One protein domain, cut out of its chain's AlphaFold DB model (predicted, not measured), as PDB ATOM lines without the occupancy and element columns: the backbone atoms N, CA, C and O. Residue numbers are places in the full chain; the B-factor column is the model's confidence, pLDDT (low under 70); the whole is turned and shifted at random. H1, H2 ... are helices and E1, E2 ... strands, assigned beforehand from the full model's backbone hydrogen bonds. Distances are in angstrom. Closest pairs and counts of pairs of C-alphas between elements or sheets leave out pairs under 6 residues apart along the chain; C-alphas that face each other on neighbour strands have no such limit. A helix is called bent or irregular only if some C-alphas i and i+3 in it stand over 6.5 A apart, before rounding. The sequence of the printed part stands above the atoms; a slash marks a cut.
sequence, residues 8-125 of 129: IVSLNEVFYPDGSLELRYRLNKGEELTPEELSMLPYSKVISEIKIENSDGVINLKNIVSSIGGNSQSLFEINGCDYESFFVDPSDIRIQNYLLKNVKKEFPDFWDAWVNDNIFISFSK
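This is residues 8 to 125 of the 129 residues of an uncharacterized protein of Xenorhabdus innexi (UniProt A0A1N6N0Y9). A strongly twisted, curled antiparallel sheet of four strands has H3 and H5 over one face, with H4 next to H3 and between the two helices. At the other end of the domain the bent strand pair E1 and E2 reaches away from these helices to the small helices H1 and H2, which lie farthest out. The printed part has 118 residues, in the order E1 H1 H2 E2 H3 E3 H4 H5 E4, and the sheet runs E2 E1 E4 E3. Its class is mixed, helices and strands; it is compact, with a radius of gyration of the C-alphas of 15.2 A, yet elongated, spanning 46 by 26 by 26 A.

Start at the sheet, with inner strands E1, residues 8 to 15, and E4, residues 118 to 124, antiparallel at 137 degrees; look for N 10 and O 120, 2.9 A apart. Edge strand E2, residues 43 to 52, is antiparallel to E1, with N 11 and O 48 at 2.8 A. Edge strand E3, residues 81 to 88, is antiparallel to E4, with N 86 and O 121 at 2.8 A. E1 bends by 55 degrees at residue 11 and E2 by 75 degrees at residue 47. H3, residues 55 to 68, and H5, residues 108 to 114, are on the same face of the sheet, two layers in which helices cover one face. H3 has a height over the sheet of 9.7 A and runs slantwise to the strands, at 50 degrees to E3 on the local plane; its closest C-alphas to E3 are Val 65 and Phe 86, 7.4 A. H5 lies over E2 at a height of 8.9 A; their closest C-alphas are Ser 48 and Phe 110, 6.5 A. H4, residues 93 to 102, touches H3, opposite ways at a shallow tilt of 11 degrees, closest at C-alphas Ile 64 and Arg 94, 6.9 A. H4 and H5 are close but not clearly touching, with C-alphas Leu 100 and Trp 111 closest at 7.8 A. H1, residues 20 to 28, and H2, residues 35 to 39, are not on the sheet; they are close but not clearly touching, with C-alphas Leu 23 and Glu 37 closest at 7.0 A. In H1, H2, H3, H4 and H5 every O i to N i+4 pair is within hydrogen-bond range.

Find C-alpha 8 at (279.154, 303.043, 416.518); from there E1 runs 20.2 A to Phe 15. E2 measures 23.7 A, E3 20.6 A and H3 20.3 A. E4 ends at C-alpha 124, (281.845, 298.619, 410.346), after 19.7 A.

Thr 34 and Lys 105 have the C-alphas farthest apart, 45.9 A. The printed part has no cut. The long link is H3 to E3, 12 residues, where residues 72 to 73 and 77 to 78 pair antiparallel with E3. Look at the B-factor column: pLDDT is under 70 at residues 69 to 82, 115 to 117 and 125.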
ATOM      1  N   ILE A   8     280.385 302.713 415.825       87.62
ATOM      2  CA  ILE A   8     279.154 303.043 416.518       87.62
ATOM      3  C   ILE A   8     279.376 302.697 417.985       87.62
ATOM      4  O   ILE A   8     279.765 301.574 418.307       87.62
ATOM      5  N   VAL A   9     279.156 303.663 418.870       87.25
ATOM      6  CA  VAL A   9     279.171 303.442 420.317       87.25
ATOM      7  C   VAL A   9     277.746 303.634 420.802       87.25
ATOM      8  O   VAL A   9     277.204 304.733 420.695       87.25
ATOM      9  N   SER A  10     277.132 302.568 421.306       85.19
ATOM     10  CA  SER A  10     275.743 302.581 421.755       85.19
ATOM     11  C   SER A  10     275.626 302.214 423.231       85.19
ATOM     12  O   SER A  10     276.166 301.206 423.695       85.19
ATOM     13  N   LEU A  11     274.892 303.047 423.966       83.56
ATOM     14  CA  LEU A  11     274.407 302.743 425.306       83.56
ATOM     15  C   LEU A  11     273.160 301.897 425.175       83.56
ATOM     16  O   LEU A  11     272.232 302.254 424.446       83.56
ATOM     17  N   ASN A  12     273.151 300.776 425.875       77.12
ATOM     18  CA  ASN A  12     272.101 299.794 425.737       77.12
ATOM     19  C   ASN A  12     271.584 299.350 427.096       77.12
ATOM     20  O   ASN A  12     272.343 298.912 427.960       77.12
ATOM     21  N   GLU A  13     270.264 299.356 427.227       75.81
ATOM     22  CA  GLU A  13     269.593 298.583 428.259       75.81
ATOM     23  C   GLU A  13     269.543 297.131 427.780       75.81
ATOM     24  O   GLU A  13     269.028 296.855 426.692       75.81
ATOM     25  N   VAL A  14     270.132 296.209 428.542       74.62
ATOM     26  CA  VAL A  14     270.187 294.792 428.166       74.62
ATOM     27  C   VAL A  14     269.193 294.011 429.002       74.62
ATOM     28  O   VAL A  14     269.206 294.081 430.230       74.62
ATOM     29  N   PHE A  15     268.355 293.238 428.324       77.88
ATOM     30  CA  PHE A  15     267.324 292.426 428.940       77.88
ATOM     31  C   PHE A  15     267.722 290.957 428.847       77.88
ATOM     32  O   PHE A  15     267.951 290.422 427.758       77.88
ATOM     33  N   TYR A  16     267.768 290.301 430.005       78.50
ATOM     34  CA  TYR A  16     268.024 288.871 430.132       78.50
ATOM     35  C   TYR A  16     266.785 288.188 430.712       78.50
ATOM     36  O   TYR A  16     266.697 288.029 431.928       78.50
ATOM     37  N   PRO A  17     265.808 287.792 429.877       81.44
ATOM     38  CA  PRO A  17     264.741 286.907 430.327       81.44
ATOM     39  C   PRO A  17     265.326 285.639 430.962       81.44
ATOM     40  O   PRO A  17     266.391 285.168 430.546       81.44
ATOM     41  N   ASP A  18     264.641 285.067 431.948       85.00
ATOM     42  CA  ASP A  18     265.089 283.825 432.583       85.00
ATOM     43  C   ASP A  18     265.285 282.720 431.528       85.00
ATOM     44  O   ASP A  18     264.435 282.497 430.668       85.00
ATOM     45  N   GLY A  19     266.443 282.053 431.557       80.06
ATOM     46  CA  GLY A  19     266.812 281.012 430.583       80.06
ATOM     47  C   GLY A  19     267.348 281.520 429.232       80.06
ATOM     48  O   GLY A  19     267.884 280.733 428.452       80.06
ATOM     49  N   SER A  20     267.308 282.828 428.959       80.44
ATOM     50  CA  SER A  20     267.762 283.413 427.682       80.44
ATOM     51  C   SER A  20     269.241 283.158 427.358       80.44
ATOM     52  O   SER A  20     269.607 282.924 426.203       80.44
ATOM     53  N   LEU A  21     270.112 283.154 428.373       76.19
ATOM     54  CA  LEU A  21     271.547 282.890 428.206       76.19
ATOM     55  C   LEU A  21     271.823 281.457 427.731       76.19
ATOM     56  O   LEU A  21     272.728 281.237 426.923       76.19
ATOM     57  N   GLU A  22     271.028 280.491 428.191       83.38
ATOM     58  CA  GLU A  22     271.124 279.095 427.762       83.38
ATOM     59  C   GLU A  22     270.673 278.938 426.306       83.38
ATOM     60  O   GLU A  22     271.360 278.294 425.511       83.38
ATOM     61  N   LEU A  23     269.580 279.607 425.921       83.12
ATOM     62  CA  LEU A  23     269.119 279.644 424.531       83.12
ATOM     63  C   LEU A  23     270.174 280.244 423.601       83.12
ATOM     64  O   LEU A  23     270.452 279.687 422.540       83.12
ATOM     65  N   ARG A  24     270.831 281.333 424.018       79.00
ATOM     66  CA  ARG A  24     271.922 281.923 423.234       79.00
ATOM     67  C   ARG A  24     273.104 280.967 423.088       79.00
ATOM     68  O   ARG A  24     273.704 280.899 422.018       79.00
ATOM     69  N   TYR A  25     273.443 280.222 424.137       75.12
ATOM     70  CA  TYR A  25     274.509 279.223 424.081       75.12
ATOM     71  C   TYR A  25     274.190 278.081 423.106       75.12
ATOM     72  O   TYR A  25     275.053 277.709 422.310       75.12
ATOM     73  N   ARG A  26     272.952 277.574 423.124       85.81
ATOM     74  CA  ARG A  26     272.451 276.570 422.169       85.81
ATOM     75  C   ARG A  26     272.508 277.086 420.730       85.81
ATOM     76  O   ARG A  26     273.101 276.438 419.870       85.81
ATOM     77  N   LEU A  27     272.011 278.303 420.489       77.94
ATOM     78  CA  LEU A  27     272.074 278.945 419.173       77.94
ATOM     79  C   LEU A  27     273.519 279.091 418.672       77.94
ATOM     80  O   LEU A  27     273.818 278.754 417.531       77.94
ATOM     81  N   ASN A  28     274.446 279.524 419.534       70.19
ATOM     82  CA  ASN A  28     275.866 279.656 419.185       70.19
ATOM     83  C   ASN A  28     276.534 278.307 418.840       70.19
ATOM     84  O   ASN A  28     277.569 278.295 418.175       70.19
ATOM     85  N   LYS A  29     275.971 277.176 419.282       78.38
ATOM     86  CA  LYS A  29     276.408 275.823 418.898       78.38
ATOM     87  C   LYS A  29     275.794 275.323 417.588       78.38
ATOM     88  O   LYS A  29     276.143 274.230 417.150       78.38
ATOM     89  N   GLY A  30     274.917 276.110 416.968       78.94
ATOM     90  CA  GLY A  30     274.215 275.748 415.740       78.94
ATOM     91  C   GLY A  30     272.934 274.946 415.967       78.94
ATOM     92  O   GLY A  30     272.457 274.318 415.027       78.94
ATOM     93  N   GLU A  31     272.382 274.934 417.184       88.62
ATOM     94  CA  GLU A  31     271.052 274.360 417.416       88.62
ATOM     95  C   GLU A  31     269.964 275.266 416.826       88.62
ATOM     96  O   GLU A  31     269.999 276.488 416.992       88.62
ATOM     97  N   GLU A  32     268.971 274.662 416.169       91.38
ATOM     98  CA  GLU A  32     267.770 275.373 415.734       91.38
ATOM     99  C   GLU A  32     266.866 275.652 416.940       91.38
ATOM    100  O   GLU A  32     266.552 274.756 417.726       91.38
ATOM    101  N   LEU A  33     266.454 276.911 417.080       85.50
ATOM    102  CA  LEU A  33     265.508 277.350 418.098       85.50
ATOM    103  C   LEU A  33     264.111 277.497 417.492       85.50
ATOM    104  O   LEU A  33     263.955 277.921 416.345       85.50
ATOM    105  N   THR A  34     263.088 277.186 418.283       92.25
ATOM    106  CA  THR A  34     261.687 277.463 417.935       92.25
ATOM    107  C   THR A  34     261.410 278.974 417.892       92.25
ATOM    108  O   THR A  34     262.132 279.749 418.525       92.25
ATOM    109  N   PRO A  35     260.357 279.437 417.192       88.44
ATOM    110  CA  PRO A  35     259.962 280.850 417.198       88.44
ATOM    111  C   PRO A  35     259.749 281.422 418.607       88.44
ATOM    112  O   PRO A  35     260.138 282.557 418.885       88.44
ATOM    113  N   GLU A  36     259.178 280.629 419.512       89.38
ATOM    114  CA  GLU A  36     258.990 280.996 420.913       89.38
ATOM    115  C   GLU A  36     260.334 281.163 421.637       89.38
ATOM    116  O   GLU A  36     260.547 282.177 422.300       89.38
ATOM    117  N   GLU A  37     261.280 280.234 421.469       85.75
ATOM    118  CA  GLU A  37     262.631 280.351 422.043       85.75
ATOM    119  C   GLU A  37     263.407 281.542 421.467       85.75
ATOM    120  O   GLU A  37     264.085 282.252 422.209       85.75
ATOM    121  N   LEU A  38     263.273 281.811 420.165       80.25
ATOM    122  CA  LEU A  38     263.880 282.978 419.522       80.25
ATOM    123  C   LEU A  38     263.389 284.287 420.151       80.25
ATOM    124  O   LEU A  38     264.182 285.206 420.346       80.25
ATOM    125  N   SER A  39     262.108 284.361 420.526       80.81
ATOM    126  CA  SER A  39     261.537 285.541 421.189       80.81
ATOM    127  C   SER A  39     262.060 285.771 422.613       80.81
ATOM    128  O   SER A  39     261.945 286.879 423.137       80.81
ATOM    129  N   MET A  40     262.655 284.744 423.231       84.56
ATOM    130  CA  MET A  40     263.238 284.804 424.574       84.56
ATOM    131  C   MET A  40     264.752 285.023 424.564       84.56
ATOM    132  O   MET A  40     265.368 285.058 425.631       84.56
ATOM    133  N   LEU A  41     265.377 285.153 423.389       78.38
ATOM    134  CA  LEU A  41     266.800 285.464 423.313       78.38
ATOM    135  C   LEU A  41     267.111 286.793 424.021       78.38
ATOM    136  O   LEU A  41     266.270 287.696 424.041       78.38
ATOM    137  N   PRO A  42     268.327 286.943 424.580       74.69
ATOM    138  CA  PRO A  42     268.756 288.217 425.130       74.69
ATOM    139  C   PRO A  42     268.652 289.290 424.050       74.69
ATOM    140  O   PRO A  42     269.119 289.090 422.924       74.69
ATOM    141  N   TYR A  43     268.071 290.427 424.405       75.62
ATOM    142  CA  TYR A  43     267.946 291.568 423.512       75.62
ATOM    143  C   TYR A  43     268.418 292.831 424.219       75.62
ATOM    144  O   TYR A  43     268.481 292.900 425.449       75.62
ATOM    145  N   SER A  44     268.762 293.840 423.429       74.25
ATOM    146  CA  SER A  44     269.097 295.154 423.946       74.25
ATOM    147  C   SER A  44     268.243 296.225 423.297       74.25
ATOM    148  O   SER A  44     267.774 296.086 422.165       74.25
ATOM    149  N   LYS A  45     268.036 297.309 424.036       77.06
ATOM    150  CA  LYS A  45     267.403 298.522 423.542       77.06
ATOM    151  C   LYS A  45     268.425 299.645 423.582       77.06
ATOM    152  O   LYS A  45     268.943 299.966 424.649       77.06
ATOM    153  N   VAL A  46     268.666 300.261 422.429       81.31
ATOM    154  CA  VAL A  46     269.540 301.432 422.329       81.31
ATOM    155  C   VAL A  46     268.885 302.602 423.064       81.31
ATOM    156  O   VAL A  46     267.764 303.001 422.744       81.31
ATOM    157  N   ILE A  47     269.586 303.129 424.063       83.31
ATOM    158  CA  ILE A  47     269.217 304.336 424.812       83.31
ATOM    159  C   ILE A  47     269.770 305.564 424.088       83.31
ATOM    160  O   ILE A  47     269.068 306.553 423.892       83.31
ATOM    161  N   SER A  48     271.041 305.488 423.699       84.50
ATOM    162  CA  SER A  48     271.768 306.561 423.031       84.50
ATOM    163  C   SER A  48     272.864 305.970 422.158       84.50
ATOM    164  O   SER A  48     273.406 304.907 422.462       84.50
ATOM    165  N   GLU A  49     273.195 306.654 421.076       87.31
ATOM    166  CA  GLU A  49     274.182 306.200 420.110       87.31
ATOM    167  C   GLU A  49     274.963 307.390 419.569       87.31
ATOM    168  O   GLU A  49     274.401 308.449 419.284       87.31
ATOM    169  N   ILE A  50     276.267 307.197 419.408       88.31
ATOM    170  CA  ILE A  50     277.138 308.123 418.696       88.31
ATOM    171  C   ILE A  50     277.901 307.386 417.607       88.31
ATOM    172  O   ILE A  50     278.196 306.191 417.705       88.31
ATOM    173  N   LYS A  51     278.278 308.145 416.581       88.25
ATOM    174  CA  LYS A  51     279.080 307.660 415.469       88.25
ATOM    175  C   LYS A  51     280.428 308.367 415.464       88.25
ATOM    176  O   LYS A  51     280.492 309.590 415.384       88.25
ATOM    177  N   ILE A  52     281.499 307.590 415.525       86.44
ATOM    178  CA  ILE A  52     282.876 308.068 415.414       86.44
ATOM    179  C   ILE A  52     283.338 307.800 413.983       86.44
ATOM    180  O   ILE A  52     283.507 306.647 413.589       86.44
ATOM    181  N   GLU A  53     283.548 308.867 413.214       86.00
ATOM    182  CA  GLU A  53     283.970 308.798 411.802       86.00
ATOM    183  C   GLU A  53     285.438 309.215 411.591       86.00
ATOM    184  O   GLU A  53     285.982 309.085 410.497       86.00
ATOM    185  N   ASN A  54     286.107 309.712 412.637       83.19
ATOM    186  CA  ASN A  54     287.529 310.043 412.584       83.19
ATOM    187  C   ASN A  54     288.369 308.756 412.518       83.19
ATOM    188  O   ASN A  54     288.355 307.970 413.465       83.19
ATOM    189  N   SER A  55     289.145 308.578 411.446       79.94
ATOM    190  CA  SER A  55     289.945 307.369 411.198       79.94
ATOM    191  C   SER A  55     290.902 307.015 412.341       79.94
ATOM    192  O   SER A  55     290.948 305.861 412.764       79.94
ATOM    193  N   ASP A  56     291.625 307.994 412.891       84.06
ATOM    194  CA  ASP A  56     292.556 307.771 414.006       84.06
ATOM    195  C   ASP A  56     291.794 307.413 415.287       84.06
ATOM    196  O   ASP A  56     292.224 306.566 416.074       84.06
ATOM    197  N   GLY A  57     290.629 308.036 415.481       84.00
ATOM    198  CA  GLY A  57     289.692 307.705 416.548       84.00
ATOM    199  C   GLY A  57     289.240 306.247 416.469       84.00
ATOM    200  O   GLY A  57     289.382 305.516 417.453       84.00
ATOM    201  N   VAL A  58     288.767 305.815 415.300       85.50
ATOM    202  CA  VAL A  58     288.290 304.450 415.036       85.50
ATOM    203  C   VAL A  58     289.405 303.426 415.253       85.50
ATOM    204  O   VAL A  58     289.194 302.445 415.965       85.50
ATOM    205  N   ILE A  59     290.606 303.666 414.714       85.50
ATOM    206  CA  ILE A  59     291.764 302.768 414.868       85.50
ATOM    207  C   ILE A  59     292.146 302.620 416.344       85.50
ATOM    208  O   ILE A  59     292.316 301.502 416.835       85.50
ATOM    209  N   ASN A  60     292.251 303.733 417.074       86.62
ATOM    210  CA  ASN A  60     292.602 303.706 418.493       86.62
ATOM    211  C   ASN A  60     291.557 302.955 419.322       86.62
ATOM    212  O   ASN A  60     291.923 302.123 420.153       86.62
ATOM    213  N   LEU A  61     290.268 303.203 419.075       87.00
ATOM    214  CA  LEU A  61     289.191 302.516 419.782       87.00
ATOM    215  C   LEU A  61     289.204 301.012 419.488       87.00
ATOM    216  O   LEU A  61     289.117 300.204 420.411       87.00
ATOM    217  N   LYS A  62     289.405 300.628 418.223       86.56
ATOM    218  CA  LYS A  62     289.516 299.226 417.804       86.56
ATOM    219  C   LYS A  62     290.685 298.509 418.474       86.56
ATOM    220  O   LYS A  62     290.522 297.370 418.910       86.56
ATOM    221  N   ASN A  63     291.833 299.173 418.618       86.38
ATOM    222  CA  ASN A  63     292.998 298.625 419.319       86.38
ATOM    223  C   ASN A  63     292.722 298.415 420.813       86.38
ATOM    224  O   ASN A  63     293.077 297.370 421.358       86.38
ATOM    225  N   ILE A  64     292.060 299.377 421.471       87.25
ATOM    226  CA  ILE A  64     291.678 299.242 422.883       87.25
ATOM    227  C   ILE A  64     290.736 298.048 423.044       87.25
ATOM    228  O   ILE A  64     291.046 297.145 423.817       87.25
ATOM    229  N   VAL A  65     289.647 298.001 422.273       84.75
ATOM    230  CA  VAL A  65     288.627 296.945 422.360       84.75
ATOM    231  C   VAL A  65     289.217 295.561 422.077       84.75
ATOM    232  O   VAL A  65     289.016 294.638 422.863       84.75
ATOM    233  N   SER A  66     290.039 295.432 421.034       80.94
ATOM    234  CA  SER A  66     290.733 294.174 420.715       80.94
ATOM    235  C   SER A  66     291.661 293.706 421.846       80.94
ATOM    236  O   SER A  66     291.819 292.508 422.063       80.94
ATOM    237  N   SER A  67     292.263 294.637 422.601       80.50
ATOM    238  CA  SER A  67     293.163 294.322 423.723       80.50
ATOM    239  C   SER A  67     292.450 293.934 425.025       80.50
ATOM    240  O   SER A  67     293.098 293.458 425.957       80.50
ATOM    241  N   ILE A  68     291.137 294.168 425.125       74.25
ATOM    242  CA  ILE A  68     290.324 293.796 426.294       74.25
ATOM    243  C   ILE A  68     289.992 292.294 426.266       74.25
ATOM    244  O   ILE A  68     289.686 291.714 427.303       74.25
ATOM    245  N   GLY A  69     290.121 291.633 425.109       56.38
ATOM    246  CA  GLY A  69     289.862 290.196 424.982       56.38
ATOM    247  C   GLY A  69     288.380 289.832 425.113       56.38
ATOM    248  O   GLY A  69     288.055 288.690 425.431       56.38
ATOM    249  N   GLY A  70     287.480 290.793 424.885       57.22
ATOM    250  CA  GLY A  70     286.044 290.544 424.878       57.22
ATOM    251  C   GLY A  70     285.661 289.613 423.730       57.22
ATOM    252  O   GLY A  70     286.161 289.763 422.615       57.22
ATOM    253  N   ASN A  71     284.764 288.661 423.998       54.31
ATOM    254  CA  ASN A  71     284.152 287.851 422.949       54.31
ATOM    255  C   ASN A  71     283.489 288.802 421.949       54.31
ATOM    256  O   ASN A  71     282.488 289.438 422.290       54.31
ATOM    257  N   SER A  72     284.041 288.908 420.735       54.03
ATOM    258  CA  SER A  72     283.314 289.535 419.641       54.03
ATOM    259  C   SER A  72     282.037 288.734 419.479       54.03
ATOM    260  O   SER A  72     282.046 287.515 419.295       54.03
ATOM    261  N   GLN A  73     280.912 289.403 419.647       57.41
ATOM    262  CA  GLN A  73     279.660 288.793 419.284       57.41
ATOM    263  C   GLN A  73     279.167 289.567 418.072       57.41
ATOM    264  O   GLN A  73     278.988 290.783 418.130       57.41
ATOM    265  N   SER A  74     278.917 288.867 416.963       50.69
ATOM    266  CA  SER A  74     277.995 289.368 415.940       50.69
ATOM    267  C   SER A  74     276.615 289.429 416.589       50.69
ATOM    268  O   SER A  74     275.812 288.510 416.464       50.69
ATOM    269  N   LEU A  75     276.394 290.422 417.444       51.03
ATOM    270  CA  LEU A  75     275.164 290.530 418.206       51.03
ATOM    271  C   LEU A  75     274.071 291.205 417.388       51.03
ATOM    272  O   LEU A  75     272.909 290.901 417.628       51.03
ATOM    273  N   PHE A  76     274.422 292.053 416.416       51.47
ATOM    274  CA  PHE A  76     273.446 292.907 415.752       51.47
ATOM    275  C   PHE A  76     273.800 293.151 414.280       51.47
ATOM    276  O   PHE A  76     274.882 293.651 413.967       51.47
ATOM    277  N   GLU A  77     272.864 292.839 413.382       45.09
ATOM    278  CA  GLU A  77     272.770 293.514 412.087       45.09
ATOM    279  C   GLU A  77     272.145 294.887 412.348       45.09
ATOM    280  O   GLU A  77     270.968 294.992 412.692       45.09
ATOM    281  N   ILE A  78     272.932 295.956 412.220       51.22
ATOM    282  CA  ILE A  78     272.414 297.323 412.323       51.22
ATOM    283  C   ILE A  78     272.233 297.841 410.898       51.22
ATOM    284  O   ILE A  78     273.198 297.976 410.147       51.22
ATOM    285  N   ASN A  79     270.990 298.141 410.514       50.72
ATOM    286  CA  ASN A  79     270.647 298.760 409.226       50.72
ATOM    287  C   ASN A  79     271.176 298.003 407.983       50.72
ATOM    288  O   ASN A  79     271.566 298.629 406.996       50.72
ATOM    289  N   GLY A  80     271.217 296.665 408.025       51.41
ATOM    290  CA  GLY A  80     271.667 295.829 406.901       51.41
ATOM    291  C   GLY A  80     273.166 295.920 406.591       51.41
ATOM    292  O   GLY A  80     273.591 295.522 405.508       51.41
ATOM    293  N   CYS A  81     273.962 296.474 407.508       54.38
ATOM    294  CA  CYS A  81     275.417 296.459 407.438       54.38
ATOM    295  C   CYS A  81     275.974 295.474 408.469       54.38
ATOM    296  O   CYS A  81     275.504 295.414 409.608       54.38
ATOM    297  N   ASP A  82     277.015 294.745 408.075       62.59
ATOM    298  CA  ASP A  82     277.731 293.851 408.975       62.59
ATOM    299  C   ASP A  82     278.631 294.660 409.911       62.59
ATOM    300  O   ASP A  82     279.599 295.299 409.484       62.59
ATOM    301  N   TYR A  83     278.343 294.591 411.208       72.00
ATOM    302  CA  TYR A  83     279.203 295.155 412.241       72.00
ATOM    303  C   TYR A  83     279.850 294.056 413.069       72.00
ATOM    304  O   TYR A  83     279.225 293.070 413.458       72.00
ATOM    305  N   GLU A  84     281.124 294.253 413.391       75.94
ATOM    306  CA  GLU A  84     281.762 293.509 414.467       75.94
ATOM    307  C   GLU A  84     281.491 294.242 415.780       75.94
ATOM    308  O   GLU A  84     281.995 295.347 415.986       75.94
ATOM    309  N   SER A  85     280.651 293.651 416.632       77.50
ATOM    310  CA  SER A  85     280.190 294.280 417.869       77.50
ATOM    311  C   SER A  85     280.863 293.667 419.091       77.50
ATOM    312  O   SER A  85     281.036 292.453 419.207       77.50
ATOM    313  N   PHE A  86     281.229 294.531 420.026       78.69
ATOM    314  CA  PHE A  86     281.901 294.164 421.257       78.69
ATOM    315  C   PHE A  86     281.103 294.698 422.432       78.69
ATOM    316  O   PHE A  86     280.820 295.893 422.503       78.69
ATOM    317  N   PHE A  87     280.758 293.804 423.354       77.94
ATOM    318  CA  PHE A  87     280.292 294.208 424.669       77.94
ATOM    319  C   PHE A  87     281.499 294.653 425.487       77.94
ATOM    320  O   PHE A  87     282.468 293.901 425.624       77.94
ATOM    321  N   VAL A  88     281.450 295.878 425.994       77.31
ATOM    322  CA  VAL A  88     282.559 296.477 426.727       77.31
ATOM    323  C   VAL A  88     282.107 296.770 428.142       77.31
ATOM    324  O   VAL A  88     281.089 297.425 428.352       77.31
ATOM    325  N   ASP A  89     282.886 296.287 429.108       73.31
ATOM    326  CA  ASP A  89     282.660 296.598 430.514       73.31
ATOM    327  C   ASP A  89     282.804 298.118 430.718       73.31
ATOM    328  O   ASP A  89     283.880 298.669 430.442       73.31
ATOM    329  N   PRO A  90     281.753 298.817 431.188       72.50
ATOM    330  CA  PRO A  90     281.813 300.258 431.405       72.50
ATOM    331  C   PRO A  90     282.846 300.653 432.469       72.50
ATOM    332  O   PRO A  90     283.253 301.813 432.513       72.50
ATOM    333  N   SER A  91     283.314 299.713 433.298       77.06
ATOM    334  CA  SER A  91     284.383 299.921 434.277       77.06
ATOM    335  C   SER A  91     285.807 299.846 433.698       77.06
ATOM    336  O   SER A  91     286.756 300.190 434.407       77.06
ATOM    337  N   ASP A  92     286.002 299.458 432.425       82.75
ATOM    338  CA  ASP A  92     287.349 299.408 431.836       82.75
ATOM    339  C   ASP A  92     287.949 300.819 431.713       82.75
ATOM    340  O   ASP A  92     287.520 301.666 430.920       82.75
ATOM    341  N   ILE A  93     289.010 301.062 432.487       84.06
ATOM    342  CA  ILE A  93     289.647 302.376 432.601       84.06
ATOM    343  C   ILE A  93     290.224 302.892 431.274       84.06
ATOM    344  O   ILE A  93     290.324 304.102 431.072       84.06
ATOM    345  N   ARG A  94     290.605 302.009 430.340       85.50
ATOM    346  CA  ARG A  94     291.128 302.417 429.025       85.50
ATOM    347  C   ARG A  94     290.013 303.007 428.174       85.50
ATOM    348  O   ARG A  94     290.226 304.024 427.515       85.50
ATOM    349  N   ILE A  95     288.830 302.398 428.228       84.38
ATOM    350  CA  ILE A  95     287.631 302.854 427.519       84.38
ATOM    351  C   ILE A  95     287.109 304.140 428.152       84.38
ATOM    352  O   ILE A  95     286.887 305.111 427.432       84.38
ATOM    353  N   GLN A  96     287.044 304.209 429.486       83.38
ATOM    354  CA  GLN A  96     286.731 305.448 430.211       83.38
ATOM    355  C   GLN A  96     287.652 306.594 429.832       83.38
ATOM    356  O   GLN A  96     287.169 307.662 429.461       83.38
ATOM    357  N   ASN A  97     288.965 306.378 429.836       87.75
ATOM    358  CA  ASN A  97     289.915 307.418 429.457       87.75
ATOM    359  C   ASN A  97     289.765 307.839 427.991       87.75
ATOM    360  O   ASN A  97     289.848 309.032 427.685       87.75
ATOM    361  N   TYR A  98     289.533 306.888 427.081       87.19
ATOM    362  CA  TYR A  98     289.320 307.196 425.671       87.19
ATOM    363  C   TYR A  98     288.053 308.036 425.467       87.19
ATOM    364  O   TYR A  98     288.120 309.089 424.830       87.19
ATOM    365  N   LEU A  99     286.916 307.604 426.017       82.88
ATOM    366  CA  LEU A  99     285.638 308.296 425.862       82.88
ATOM    367  C   LEU A  99     285.652 309.650 426.586       82.88
ATOM    368  O   LEU A  99     285.194 310.649 426.036       82.88
ATOM    369  N   LEU A 100     286.275 309.743 427.762       85.44
ATOM    370  CA  LEU A 100     286.410 311.006 428.489       85.44
ATOM    371  C   LEU A 100     287.208 312.038 427.685       85.44
ATOM    372  O   LEU A 100     286.854 313.216 427.654       85.44
ATOM    373  N   LYS A 101     288.295 311.602 427.040       85.81
ATOM    374  CA  LYS A 101     289.186 312.486 426.284       85.81
ATOM    375  C   LYS A 101     288.611 312.883 424.926       85.81
ATOM    376  O   LYS A 101     288.773 314.034 424.527       85.81
ATOM    377  N   ASN A 102     287.999 311.937 424.217       82.38
ATOM    378  CA  ASN A 102     287.641 312.109 422.807       82.38
ATOM    379  C   ASN A 102     286.136 312.290 422.583       82.38
ATOM    380  O   ASN A 102     285.759 313.011 421.673       82.38
ATOM    381  N   VAL A 103     285.283 311.686 423.414       80.19
ATOM    382  CA  VAL A 103     283.824 311.703 423.228       80.19
ATOM    383  C   VAL A 103     283.155 312.771 424.079       80.19
ATOM    384  O   VAL A 103     282.361 313.532 423.548       80.19
ATOM    385  N   LYS A 104     283.500 312.920 425.365       83.69
ATOM    386  CA  LYS A 104     282.789 313.838 426.282       83.69
ATOM    387  C   LYS A 104     282.669 315.275 425.766       83.69
ATOM    388  O   LYS A 104     281.650 315.924 425.973       83.69
ATOM    389  N   LYS A 105     283.726 315.795 425.139       82.19
ATOM    390  CA  LYS A 105     283.730 317.171 424.622       82.19
ATOM    391  C   LYS A 105     282.805 317.334 423.411       82.19
ATOM    392  O   LYS A 105     282.251 318.411 423.226       82.19
ATOM    393  N   GLU A 106     282.693 316.298 422.589       82.12
ATOM    394  CA  GLU A 106     281.925 316.309 421.341       82.12
ATOM    395  C   GLU A 106     280.465 315.881 421.564       82.12
ATOM    396  O   GLU A 106     279.559 316.444 420.957       82.12
ATOM    397  N   PHE A 107     280.232 314.962 422.503       83.19
ATOM    398  CA  PHE A 107     278.938 314.367 422.833       83.19
ATOM    399  C   PHE A 107     278.702 314.378 424.358       83.19
ATOM    400  O   PHE A 107     278.755 313.327 425.007       83.19
ATOM    401  N   PRO A 108     278.471 315.555 424.970       82.69
ATOM    402  CA  PRO A 108     278.283 315.669 426.418       82.69
ATOM    403  C   PRO A 108     277.045 314.908 426.919       82.69
ATOM    404  O   PRO A 108     277.131 314.220 427.930       82.69
ATOM    405  N   ASP A 109     275.940 314.934 426.168       81.56
ATOM    406  CA  ASP A 109     274.696 314.250 426.552       81.56
ATOM    407  C   ASP A 109     274.854 312.718 426.563       81.56
ATOM    408  O   ASP A 109     274.304 312.027 427.420       81.56
ATOM    409  N   PHE A 110     275.653 312.177 425.636       82.44
ATOM    410  CA  PHE A 110     276.003 310.754 425.617       82.44
ATOM    411  C   PHE A 110     276.841 310.375 426.844       82.44
ATOM    412  O   PHE A 110     276.622 309.330 427.452       82.44
ATOM    413  N   TRP A 111     277.795 311.231 427.225       79.25
ATOM    414  CA  TRP A 111     278.638 311.004 428.397       79.25
ATOM    415  C   TRP A 111     277.827 310.959 429.696       79.25
ATOM    416  O   TRP A 111     278.054 310.079 430.525       79.25
ATOM    417  N   ASP A 112     276.889 311.889 429.875       76.56
ATOM    418  CA  ASP A 112     276.095 311.974 431.103       76.56
ATOM    419  C   ASP A 112     275.160 310.765 431.274       76.56
ATOM    420  O   ASP A 112     274.942 310.315 432.399       76.56
ATOM    421  N   ALA A 113     274.679 310.187 430.169       72.38
ATOM    422  CA  ALA A 113     273.910 308.944 430.183       72.38
ATOM    423  C   ALA A 113     274.774 307.708 430.498       72.38
ATOM    424  O   ALA A 113     274.288 306.742 431.070       72.38
ATOM    425  N   TRP A 114     276.067 307.725 430.166       70.38
ATOM    426  CA  TRP A 114     276.888 306.516 430.168       70.38
ATOM    427  C   TRP A 114     277.241 305.962 431.558       70.38
ATOM    428  O   TRP A 114     277.414 304.756 431.693       70.38
ATOM    429  N   VAL A 115     277.364 306.795 432.595       62.41
ATOM    430  CA  VAL A 115     278.126 306.459 433.824       62.41
ATOM    431  C   VAL A 115     277.681 305.162 434.538       62.41
ATOM    432  O   VAL A 115     278.438 304.643 435.355       62.41
ATOM    433  N   ASN A 116     276.519 304.583 434.208       63.09
ATOM    434  CA  ASN A 116     276.039 303.316 434.766       63.09
ATOM    435  C   ASN A 116     275.509 302.290 433.738       63.09
ATOM    436  O   ASN A 116     274.936 301.286 434.159       63.09
ATOM    437  N   ASP A 117     275.690 302.506 432.431       69.62
ATOM    438  CA  ASP A 117     275.052 301.691 431.384       69.62
ATOM    439  C   ASP A 117     276.029 300.801 430.604       69.62
ATOM    440  O   ASP A 117     277.217 301.101 430.437       69.62
ATOM    441  N   ASN A 118     275.499 299.694 430.077       73.88
ATOM    442  CA  ASN A 118     276.247 298.779 429.223       73.88
ATOM    443  C   ASN A 118     276.568 299.433 427.873       73.88
ATOM    444  O   ASN A 118     275.677 299.977 427.212       73.88
ATOM    445  N   ILE A 119     277.822 299.315 427.424       77.69
ATOM    446  CA  ILE A 119     278.244 299.819 426.114       77.69
ATOM    447  C   ILE A 119     278.421 298.674 425.132       77.69
ATOM    448  O   ILE A 119     279.113 297.690 425.405       77.69
ATOM    449  N   PHE A 120     277.897 298.886 423.930       82.88
ATOM    450  CA  PHE A 120     278.317 298.156 422.748       82.88
ATOM    451  C   PHE A 120     279.142 299.061 421.844       82.88
ATOM    452  O   PHE A 120     278.776 300.206 421.573       82.88
ATOM    453  N   ILE A 121     280.274 298.535 421.385       84.06
ATOM    454  CA  ILE A 121     281.124 299.194 420.399       84.06
ATOM    455  C   ILE A 121     281.134 298.335 419.145       84.06
ATOM    456  O   ILE A 121     281.596 297.196 419.169       84.06
ATOM    457  N   SER A 122     280.616 298.892 418.061       84.62
ATOM    458  CA  SER A 122     280.398 298.206 416.797       84.62
ATOM    459  C   SER A 122     281.246 298.853 415.714       84.62
ATOM    460  O   SER A 122     281.125 300.044 415.446       84.62
ATOM    461  N   PHE A 123     282.115 298.076 415.077       83.88
ATOM    462  CA  PHE A 123     282.962 298.553 413.985       83.88
ATOM    463  C   PHE A 123     282.391 298.084 412.658       83.88
ATOM    464  O   PHE A 123     282.076 296.898 412.510       83.88
ATOM    465  N   SER A 124     282.268 298.995 411.692       79.88
ATOM    466  CA  SER A 124     281.845 298.619 410.346       79.88
ATOM    467  C   SER A 124     282.821 297.585 409.789       79.88
ATOM    468  O   SER A 124     284.023 297.863 409.692       79.88
ATOM    469  N   LYS A 125     282.341 296.396 409.408       68.88
ATOM    470  CA  LYS A 125     283.153 295.513 408.575       68.88
ATOM    471  C   LYS A 125     283.204 296.172 407.204       68.88
ATOM    472  O   LYS A 125     282.192 296.245 406.511       68.88
TER     473      LYS A 125